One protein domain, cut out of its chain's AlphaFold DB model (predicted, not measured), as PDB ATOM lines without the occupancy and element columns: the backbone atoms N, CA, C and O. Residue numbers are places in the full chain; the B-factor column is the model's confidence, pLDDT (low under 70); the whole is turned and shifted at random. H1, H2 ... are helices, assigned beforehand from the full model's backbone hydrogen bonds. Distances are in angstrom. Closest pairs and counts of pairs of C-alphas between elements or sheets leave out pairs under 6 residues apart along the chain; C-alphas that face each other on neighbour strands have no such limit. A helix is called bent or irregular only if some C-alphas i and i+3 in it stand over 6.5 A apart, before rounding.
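This is residues 21 to 94 of the 231 residues of the protein "uncharacterized protein LOC104220430" of Nicotiana sylvestris (UniProt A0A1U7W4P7). A loose, drawn-out set of helices has H2 and the kinked H3 crossing at a steep tilt as its core, while H4 folds back from the end of H3 and is near it. At one end of the long axis H1 makes an arm, with residues 21 to 29 sticking out, and at the other end the short H5 continues beyond H4. The printed part has 74 residues with five named helices, H1 to H5 in order, and no named strand; its class is all helix. The whole is loose, with a radius of gyration of the C-alphas of 14.7 A and spans of 50 by 23 by 17 A.

Begin with H1, residues 22 to 33, and pass to H2, residues 36 to 47; the two meet only through their tight link, and are near each other with 5 pairs of C-alphas within 10 A. After a short link of 8 residues comes H3, residues 56 to 73, with a kink of 59 degrees near residue 67. H2 and H3 touch, H3 with residues 63 to 70 alone, and the closest C-alphas, those of Glu 43 and Ala 70, are 5.5 A apart. Their lines stand at a steep tilt of 50 degrees, opposite ways. H4, residues 77 to 88, follows by a tight link and is near H3, with 13 pairs of C-alphas within 10 A; it only just fails to touch H3, the closest pair being 8.3 A apart. H5, residues 90 to 94, meets H4 only through their tight link, and it is apart from H1, H2 and H3. Look at the backbone O and N atoms: in H1, H2 and H4 every O i to N i+4 pair is within hydrogen-bond range. In H3 9 of 14 are, and in H5 0 of 1, with 0 of 2 O i to N i+3 pairs.

Find C-alpha 22 at (26.288, -28.386, -45.523); from there H1 runs 16.3 A to Phe 33. H2 starts at C-alpha 36, (26.009, -24.347, -26.786), and also covers 16.3 A. H3, the longest helix by residues, measures 23.1 A and is irregular: C-alphas 69 and 72 are 7.5 A apart. H4 measures 17.3 A, and H5 ends at C-alpha 94, (30.265, 10.437, -16.617).

The C-alphas of Arg 21 and Lys 94, the two farthest apart, are 51.4 A from each other. The printed part has no cut, and no link is long. Look in the B-factor column: the mean pLDDT of the printed part is 82.5, with residue 77 and residues 88 to 94 under 70.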
ATOM      1  N   ARG A  21      23.729 -32.355 -45.950       87.94
ATOM      2  CA  ARG A  21      23.538 -30.950 -46.283       87.94
ATOM      3  C   ARG A  21      24.580 -30.153 -45.508       87.94
ATOM      4  O   ARG A  21      24.776 -30.384 -44.320       87.94
ATOM      5  N   TRP A  22      25.226 -29.185 -46.157       84.44
ATOM      6  CA  TRP A  22      26.288 -28.386 -45.523       84.44
ATOM      7  C   TRP A  22      25.877 -27.783 -44.166       84.44
ATOM      8  O   TRP A  22      26.702 -27.673 -43.269       84.44
ATOM      9  N   SER A  23      24.596 -27.440 -43.995       86.81
ATOM     10  CA  SER A  23      24.055 -26.946 -42.726       86.81
ATOM     11  C   SER A  23      24.150 -27.960 -41.585       86.81
ATOM     12  O   SER A  23      24.504 -27.580 -40.484       86.81
ATOM     13  N   GLU A  24      23.874 -29.240 -41.841       88.19
ATOM     14  CA  GLU A  24      23.908 -30.290 -40.811       88.19
ATOM     15  C   GLU A  24      25.340 -30.536 -40.336       88.19
ATOM     16  O   GLU A  24      25.597 -30.660 -39.140       88.19
ATOM     17  N   PHE A  25      26.284 -30.535 -41.280       89.69
ATOM     18  CA  PHE A  25      27.708 -30.556 -40.966       89.69
ATOM     19  C   PHE A  25      28.120 -29.335 -40.146       89.69
ATOM     20  O   PHE A  25      28.767 -29.480 -39.114       89.69
ATOM     21  N   ALA A  26      27.756 -28.133 -40.603       88.56
ATOM     22  CA  ALA A  26      28.132 -26.894 -39.941       88.56
ATOM     23  C   ALA A  26      27.580 -26.828 -38.511       88.56
ATOM     24  O   ALA A  26      28.320 -26.458 -37.603       88.56
ATOM     25  N   ASP A  27      26.330 -27.241 -38.292       88.19
ATOM     26  CA  ASP A  27      25.718 -27.272 -36.965       88.19
ATOM     27  C   ASP A  27      26.435 -28.267 -36.045       88.19
ATOM     28  O   ASP A  27      26.836 -27.895 -34.944       88.19
ATOM     29  N   ALA A  28      26.694 -29.494 -36.510       90.06
ATOM     30  CA  ALA A  28      27.416 -30.497 -35.727       90.06
ATOM     31  C   ALA A  28      28.873 -30.097 -35.445       90.06
ATOM     32  O   ALA A  28      29.391 -30.330 -34.352       90.06
ATOM     33  N   PHE A  29      29.538 -29.465 -36.414       90.38
ATOM     34  CA  PHE A  29      30.886 -28.930 -36.254       90.38
ATOM     35  C   PHE A  29      30.917 -27.832 -35.194       90.38
ATOM     36  O   PHE A  29      31.758 -27.848 -34.292       90.38
ATOM     37  N   ILE A  30      29.998 -26.869 -35.291       88.81
ATOM     38  CA  ILE A  30      29.904 -25.782 -34.323       88.81
ATOM     39  C   ILE A  30      29.561 -26.339 -32.948       88.81
ATOM     40  O   ILE A  30      30.203 -25.930 -31.994       88.81
ATOM     41  N   ASP A  31      28.643 -27.290 -32.821       88.31
ATOM     42  CA  ASP A  31      28.293 -27.860 -31.520       88.31
ATOM     43  C   ASP A  31      29.460 -28.638 -30.885       88.31
ATOM     44  O   ASP A  31      29.733 -28.498 -29.694       88.31
ATOM     45  N   HIS A  32      30.237 -29.375 -31.686       89.06
ATOM     46  CA  HIS A  32      31.384 -30.128 -31.181       89.06
ATOM     47  C   HIS A  32      32.553 -29.235 -30.734       89.06
ATOM     48  O   HIS A  32      33.161 -29.474 -29.691       89.06
ATOM     49  N   PHE A  33      32.898 -28.210 -31.522       89.25
ATOM     50  CA  PHE A  33      34.063 -27.353 -31.248       89.25
ATOM     51  C   PHE A  33      33.722 -26.063 -30.487       89.25
ATOM     52  O   PHE A  33      34.606 -25.432 -29.902       89.25
ATOM     53  N   LEU A  34      32.454 -25.660 -30.488       87.31
ATOM     54  CA  LEU A  34      31.892 -24.501 -29.795       87.31
ATOM     55  C   LEU A  34      30.526 -24.875 -29.180       87.31
ATOM     56  O   LEU A  34      29.486 -24.381 -29.641       87.31
ATOM     57  N   PRO A  35      30.531 -25.691 -28.106       91.25
ATOM     58  CA  PRO A  35      29.309 -26.154 -27.454       91.25
ATOM     59  C   PRO A  35      28.362 -25.015 -27.091       91.25
ATOM     60  O   PRO A  35      28.796 -23.887 -26.811       91.25
ATOM     61  N   ALA A  36      27.064 -25.315 -27.074       87.75
ATOM     62  CA  ALA A  36      26.009 -24.347 -26.786       87.75
ATOM     63  C   ALA A  36      26.252 -23.562 -25.487       87.75
ATOM     64  O   ALA A  36      26.048 -22.350 -25.465       87.75
ATOM     65  N   GLU A  37      26.784 -24.198 -24.442       91.06
ATOM     66  CA  GLU A  37      27.110 -23.554 -23.164       91.06
ATOM     67  C   GLU A  37      28.195 -22.490 -23.333       91.06
ATOM     68  O   GLU A  37      28.121 -21.409 -22.750       91.06
ATOM     69  N   THR A  38      29.201 -22.773 -24.165       90.12
ATOM     70  CA  THR A  38      30.272 -21.814 -24.457       90.12
ATOM     71  C   THR A  38      29.722 -20.630 -25.239       90.12
ATOM     72  O   THR A  38      30.086 -19.492 -24.949       90.12
ATOM     73  N   ARG A  39      28.837 -20.869 -26.213       89.69
ATOM     74  CA  ARG A  39      28.192 -19.795 -26.985       89.69
ATOM     75  C   ARG A  39      27.304 -18.930 -26.093       89.69
ATOM     76  O   ARG A  39      27.518 -17.723 -26.046       89.69
ATOM     77  N   ALA A  40      26.439 -19.550 -25.294       89.12
ATOM     78  CA  ALA A  40      25.576 -18.867 -24.335       89.12
ATOM     79  C   ALA A  40      26.379 -18.039 -23.317       89.12
ATOM     80  O   ALA A  40      26.030 -16.898 -23.026       89.12
ATOM     81  N   ALA A  41      27.511 -18.555 -22.822       93.19
ATOM     82  CA  ALA A  41      28.394 -17.792 -21.943       93.19
ATOM     83  C   ALA A  41      28.967 -16.542 -22.636       93.19
ATOM     84  O   ALA A  41      29.010 -15.466 -22.039       93.19
ATOM     85  N   ARG A  42      29.379 -16.648 -23.908       90.69
ATOM     86  CA  ARG A  42      29.875 -15.500 -24.690       90.69
ATOM     87  C   ARG A  42      28.779 -14.496 -25.029       90.69
ATOM     88  O   ARG A  42      29.051 -13.300 -25.061       90.69
ATOM     89  N   GLU A  43      27.560 -14.960 -25.264       90.50
ATOM     90  CA  GLU A  43      26.386 -14.105 -25.453       90.50
ATOM     91  C   GLU A  43      26.063 -13.330 -24.171       90.50
ATOM     92  O   GLU A  43      25.932 -12.111 -24.213       90.50
ATOM     93  N   ALA A  44      26.071 -13.993 -23.012       91.44
ATOM     94  CA  ALA A  44      25.895 -13.329 -21.722       91.44
ATOM     95  C   ALA A  44      27.020 -12.316 -21.428       91.44
ATOM     96  O   ALA A  44      26.767 -11.233 -20.894       91.44
ATOM     97  N   GLU A  45      28.272 -12.625 -21.792       91.81
ATOM     98  CA  GLU A  45      29.381 -11.661 -21.735       91.81
ATOM     99  C   GLU A  45      29.115 -10.443 -22.635       91.81
ATOM    100  O   GLU A  45      29.414  -9.314 -22.237       91.81
ATOM    101  N   PHE A  46      28.545 -10.653 -23.827       91.25
ATOM    102  CA  PHE A  46      28.194  -9.583 -24.761       91.25
ATOM    103  C   PHE A  46      27.078  -8.684 -24.216       91.25
ATOM    104  O   PHE A  46      27.221  -7.464 -24.234       91.25
ATOM    105  N   GLU A  47      25.998  -9.259 -23.687       87.81
ATOM    106  CA  GLU A  47      24.883  -8.501 -23.099       87.81
ATOM    107  C   GLU A  47      25.333  -7.622 -21.927       87.81
ATOM    108  O   GLU A  47      24.867  -6.493 -21.746       87.81
ATOM    109  N   ASN A  48      26.288  -8.120 -21.144       88.38
ATOM    110  CA  ASN A  48      26.847  -7.399 -20.007       88.38
ATOM    111  C   ASN A  48      28.027  -6.489 -20.381       88.38
ATOM    112  O   ASN A  48      28.579  -5.807 -19.505       88.38
ATOM    113  N   LEU A  49      28.423  -6.440 -21.659       88.69
ATOM    114  CA  LEU A  49      29.556  -5.647 -22.111       88.69
ATOM    115  C   LEU A  49      29.245  -4.150 -21.982       88.69
ATOM    116  O   LEU A  49      28.478  -3.557 -22.736       88.69
ATOM    117  N   LYS A  50      29.918  -3.507 -21.030       87.06
ATOM    118  CA  LYS A  50      29.889  -2.056 -20.822       87.06
ATOM    119  C   LYS A  50      31.290  -1.495 -21.020       87.06
ATOM    120  O   LYS A  50      32.275  -2.123 -20.636       87.06
ATOM    121  N   GLN A  51      31.394  -0.282 -21.565       84.62
ATOM    122  CA  GLN A  51      32.694   0.372 -21.746       84.62
ATOM    123  C   GLN A  51      33.455   0.539 -20.419       84.62
ATOM    124  O   GLN A  51      34.652   0.263 -20.348       84.62
ATOM    125  N   GLY A  52      32.769   0.963 -19.355       87.06
ATOM    126  CA  GLY A  52      33.392   1.172 -18.047       87.06
ATOM    127  C   GLY A  52      34.577   2.143 -18.118       87.06
ATOM    128  O   GLY A  52      34.450   3.244 -18.652       87.06
ATOM    129  N   ASN A  53      35.728   1.727 -17.579       86.62
ATOM    130  CA  ASN A  53      36.985   2.486 -17.631       86.62
ATOM    131  C   ASN A  53      37.900   2.073 -18.805       86.62
ATOM    132  O   ASN A  53      39.000   2.610 -18.915       86.62
ATOM    133  N   LYS A  54      37.471   1.136 -19.668       86.69
ATOM    134  CA  LYS A  54      38.255   0.702 -20.833       86.69
ATOM    135  C   LYS A  54      38.382   1.850 -21.831       86.69
ATOM    136  O   LYS A  54      37.416   2.590 -22.085       86.69
ATOM    137  N   ILE A  55      39.555   1.988 -22.442       88.75
ATOM    138  CA  ILE A  55      39.702   2.940 -23.547       88.75
ATOM    139  C   ILE A  55      38.894   2.450 -24.755       88.75
ATOM    140  O   ILE A  55      38.627   1.260 -24.909       88.75
ATOM    141  N   MET A  56      38.487   3.376 -25.626       86.25
ATOM    142  CA  MET A  56      37.587   3.082 -26.755       86.25
ATOM    143  C   MET A  56      38.057   1.889 -27.605       86.25
ATOM    144  O   MET A  56      37.245   1.072 -28.025       86.25
ATOM    145  N   TRP A  57      39.367   1.774 -27.827       82.75
ATOM    146  CA  TRP A  57      39.956   0.682 -28.597       82.75
ATOM    147  C   TRP A  57      39.792  -0.692 -27.928       82.75
ATOM    148  O   TRP A  57      39.391  -1.643 -28.587       82.75
ATOM    149  N   GLU A  58      40.040  -0.797 -26.619       90.06
ATOM    150  CA  GLU A  58      39.866  -2.046 -25.862       90.06
ATOM    151  C   GLU A  58      38.404  -2.488 -25.857       90.06
ATOM    152  O   GLU A  58      38.097  -3.652 -26.091       90.06
ATOM    153  N   TYR A  59      37.492  -1.538 -25.645       91.19
ATOM    154  CA  TYR A  59      36.064  -1.811 -25.723       91.19
ATOM    155  C   TYR A  59      35.662  -2.303 -27.115       91.19
ATOM    156  O   TYR A  59      34.934  -3.280 -27.232       91.19
ATOM    157  N   HIS A  60      36.161  -1.657 -28.170       87.56
ATOM    158  CA  HIS A  60      35.882  -2.059 -29.544       87.56
ATOM    159  C   HIS A  60      36.396  -3.473 -29.852       87.56
ATOM    160  O   HIS A  60      35.702  -4.247 -30.505       87.56
ATOM    161  N   MET A  61      37.590  -3.831 -29.369       89.94
ATOM    162  CA  MET A  61      38.146  -5.172 -29.563       89.94
ATOM    163  C   MET A  61      37.304  -6.244 -28.866       89.94
ATOM    164  O   MET A  61      36.992  -7.262 -29.481       89.94
ATOM    165  N   GLU A  62      36.880  -5.997 -27.625       91.31
ATOM    166  CA  GLU A  62      35.979  -6.904 -26.902       91.31
ATOM    167  C   GLU A  62      34.601  -6.987 -27.562       91.31
ATOM    168  O   GLU A  62      34.060  -8.078 -27.733       91.31
ATOM    169  N   PHE A  63      34.066  -5.851 -28.015       89.31
ATOM    170  CA  PHE A  63      32.812  -5.800 -28.755       89.31
ATOM    171  C   PHE A  63      32.891  -6.670 -30.007       89.31
ATOM    172  O   PHE A  63      32.080  -7.571 -30.156       89.31
ATOM    173  N   ALA A  64      33.895  -6.483 -30.868       88.88
ATOM    174  CA  ALA A  64      34.052  -7.279 -32.087       88.88
ATOM    175  C   ALA A  64      34.259  -8.777 -31.792       88.88
ATOM    176  O   ALA A  64      33.706  -9.635 -32.482       88.88
ATOM    177  N   ARG A  65      35.029  -9.102 -30.744       90.50
ATOM    178  CA  ARG A  65      35.301 -10.483 -30.325       90.50
ATOM    179  C   ARG A  65      34.040 -11.213 -29.869       90.50
ATOM    180  O   ARG A  65      33.906 -12.398 -30.172       90.50
ATOM    181  N   LEU A  66      33.174 -10.542 -29.114       90.38
ATOM    182  CA  LEU A  66      31.961 -11.126 -28.541       90.38
ATOM    183  C   LEU A  66      30.771 -11.052 -29.501       90.38
ATOM    184  O   LEU A  66      29.979 -11.989 -29.574       90.38
ATOM    185  N   PHE A  67      30.706  -9.995 -30.310       87.12
ATOM    186  CA  PHE A  67      29.653  -9.767 -31.292       87.12
ATOM    187  C   PHE A  67      29.465 -10.965 -32.230       87.12
ATOM    188  O   PHE A  67      28.334 -11.299 -32.563       87.12
ATOM    189  N   LYS A  68      30.546 -11.678 -32.583       87.50
ATOM    190  CA  LYS A  68      30.485 -12.874 -33.442       87.50
ATOM    191  C   LYS A  68      29.604 -14.010 -32.894       87.50
ATOM    192  O   LYS A  68      29.126 -14.818 -33.678       87.50
ATOM    193  N   TYR A  69      29.388 -14.070 -31.580       86.44
ATOM    194  CA  TYR A  69      28.511 -15.057 -30.940       86.44
ATOM    195  C   TYR A  69      27.065 -14.549 -30.838       86.44
ATOM    196  O   TYR A  69      26.121 -15.321 -30.952       86.44
ATOM    197  N   ALA A  70      26.883 -13.232 -30.751       83.56
ATOM    198  CA  ALA A  70      25.579 -12.585 -30.650       83.56
ATOM    199  C   ALA A  70      25.002 -12.123 -32.006       83.56
ATOM    200  O   ALA A  70      23.976 -11.450 -32.025       83.56
ATOM    201  N   ILE A  71      25.621 -12.462 -33.150       81.44
ATOM    202  CA  ILE A  71      25.155 -12.020 -34.485       81.44
ATOM    203  C   ILE A  71      23.679 -12.361 -34.698       81.44
ATOM    204  O   ILE A  71      22.928 -11.551 -35.241       81.44
ATOM    205  N   HIS A  72      23.259 -13.537 -34.241       76.25
ATOM    206  CA  HIS A  72      21.888 -14.011 -34.384       76.25
ATOM    207  C   HIS A  72      20.869 -13.155 -33.601       76.25
ATOM    208  O   HIS A  72      19.722 -13.055 -34.029       76.25
ATOM    209  N   MET A  73      21.290 -12.467 -32.530       74.06
ATOM    210  CA  MET A  73      20.460 -11.510 -31.781       74.06
ATOM    211  C   MET A  73      20.242 -10.195 -32.547       74.06
ATOM    212  O   MET A  73      19.298  -9.457 -32.274       74.06
ATOM    213  N   PHE A  74      21.088  -9.901 -33.539       73.50
ATOM    214  CA  PHE A  74      21.018  -8.688 -34.354       73.50
ATOM    215  C   PHE A  74      21.024  -9.049 -35.842       73.50
ATOM    216  O   PHE A  74      21.995  -8.745 -36.551       73.50
ATOM    217  N   PRO A  75      19.948  -9.680 -36.349       73.94
ATOM    218  CA  PRO A  75      19.901 -10.165 -37.726       73.94
ATOM    219  C   PRO A  75      20.037  -9.020 -38.739       73.94
ATOM    220  O   PRO A  75      20.630  -9.186 -39.808       73.94
ATOM    221  N   THR A  76      19.589  -7.813 -38.382       76.75
ATOM    222  CA  THR A  76      19.659  -6.629 -39.243       76.75
ATOM    223  C   THR A  76      20.847  -5.732 -38.903       76.75
ATOM    224  O   THR A  76      21.245  -5.575 -37.749       76.75
ATOM    225  N   MET A  77      21.422  -5.094 -39.928       69.44
ATOM    226  CA  MET A  77      22.532  -4.147 -39.759       69.44
ATOM    227  C   MET A  77      22.145  -2.925 -38.925       69.44
ATOM    228  O   MET A  77      22.962  -2.402 -38.173       69.44
ATOM    229  N   GLU A  78      20.886  -2.512 -39.016       74.19
ATOM    230  CA  GLU A  78      20.318  -1.431 -38.219       74.19
ATOM    231  C   GLU A  78      20.340  -1.751 -36.720       74.19
ATOM    232  O   GLU A  78      20.863  -0.959 -35.935       74.19
ATOM    233  N   ALA A  79      19.890  -2.949 -36.325       78.62
ATOM    234  CA  ALA A  79      19.917  -3.378 -34.928       78.62
ATOM    235  C   ALA A  79      21.355  -3.427 -34.374       78.62
ATOM    236  O   ALA A  79      21.601  -3.001 -33.244       78.62
ATOM    237  N   ARG A  80      22.325  -3.851 -35.202       76.19
ATOM    238  CA  ARG A  80      23.760  -3.849 -34.856       76.19
ATOM    239  C   ARG A  80      24.284  -2.438 -34.568       76.19
ATOM    240  O   ARG A  80      24.985  -2.227 -33.579       76.19
ATOM    241  N   MET A  81      23.936  -1.467 -35.415       73.94
ATOM    242  CA  MET A  81      24.369  -0.072 -35.265       73.94
ATOM    243  C   MET A  81      23.762   0.594 -34.023       73.94
ATOM    244  O   MET A  81      24.470   1.294 -33.295       73.94
ATOM    245  N   VAL A  82      22.477   0.348 -33.753       79.00
ATOM    246  CA  VAL A  82      21.776   0.893 -32.580       79.00
ATOM    247  C   VAL A  82      22.389   0.372 -31.277       79.00
ATOM    248  O   VAL A  82      22.693   1.173 -30.391       79.00
ATOM    249  N   ALA A  83      22.643  -0.937 -31.178       74.31
ATOM    250  CA  ALA A  83      23.256  -1.540 -29.994       74.31
ATOM    251  C   ALA A  83      24.659  -0.972 -29.712       74.31
ATOM    252  O   ALA A  83      24.987  -0.639 -28.569       74.31
ATOM    253  N   PHE A  84      25.473  -0.782 -30.757       74.88
ATOM    254  CA  PHE A  84      26.795  -0.168 -30.621       74.88
ATOM    255  C   PHE A  84      26.710   1.274 -30.105       74.88
ATOM    256  O   PHE A  84      27.419   1.638 -29.163       74.88
ATOM    257  N   ALA A  85      25.825   2.091 -30.683       77.12
ATOM    258  CA  ALA A  85      25.637   3.473 -30.257       77.12
ATOM    259  C   ALA A  85      25.237   3.539 -28.775       77.12
ATOM    260  O   ALA A  85      25.946   4.161 -27.981       77.12
ATOM    261  N   GLN A  86      24.184   2.816 -28.382       76.44
ATOM    262  CA  GLN A  86      23.673   2.779 -27.006       76.44
ATOM    263  C   GLN A  86      24.750   2.413 -25.978       76.44
ATOM    264  O   GLN A  86      24.855   3.050 -24.928       76.44
ATOM    265  N   ALA A  87      25.601   1.436 -26.288       70.50
ATOM    266  CA  ALA A  87      26.631   0.993 -25.360       70.50
ATOM    267  C   ALA A  87      27.740   2.045 -25.120       70.50
ATOM    268  O   ALA A  87      28.325   2.091 -24.030       70.50
ATOM    269  N   THR A  88      27.985   2.942 -26.084       68.94
ATOM    270  CA  THR A  88      28.985   4.029 -25.987       68.94
ATOM    271  C   THR A  88      28.460   5.325 -25.350       68.94
ATOM    272  O   THR A  88      29.248   6.126 -24.832       68.94
ATOM    273  N   GLU A  89      27.139   5.533 -25.301       63.50
ATOM    274  CA  GLU A  89      26.515   6.738 -24.721       63.50
ATOM    275  C   GLU A  89      26.746   6.881 -23.199       63.50
ATOM    276  O   GLU A  89      26.723   7.990 -22.659       63.50
ATOM    277  N   ASN A  90      27.113   5.798 -22.501       54.94
ATOM    278  CA  ASN A  90      27.454   5.809 -21.069       54.94
ATOM    279  C   ASN A  90      28.666   6.700 -20.716       54.94
ATOM    280  O   ASN A  90      28.824   7.123 -19.567       54.94
ATOM    281  N   ARG A  91      29.517   7.049 -21.692       52.81
ATOM    282  CA  ARG A  91      30.655   7.963 -21.492       52.81
ATOM    283  C   ARG A  91      30.241   9.436 -21.432       52.81
ATOM    284  O   ARG A  91      30.934  10.235 -20.799       52.81
ATOM    285  N   LYS A  92      29.128   9.826 -22.066       52.97
ATOM    286  CA  LYS A  92      28.719  11.242 -22.128       52.97
ATOM    287  C   LYS A  92      28.188  11.754 -20.786       52.97
ATOM    288  O   LYS A  92      28.397  12.921 -20.466       52.97
ATOM    289  N   LEU A  93      27.592  10.883 -19.968       52.50
ATOM    290  CA  LEU A  93      27.061  11.245 -18.649       52.50
ATOM    291  C   LEU A  93      28.150  11.316 -17.562       52.50
ATOM    292  O   LEU A  93      28.123  12.224 -16.732       52.50
ATOM    293  N   LYS A  94      29.167  10.441 -17.608       47.72
ATOM    294  CA  LYS A  94      30.265  10.437 -16.617       47.72
ATOM    295  C   LYS A  94      31.140  11.698 -16.691       47.72
ATOM    296  O   LYS A  94      31.510  12.251 -15.660       47.72
TER     297      LYS A  94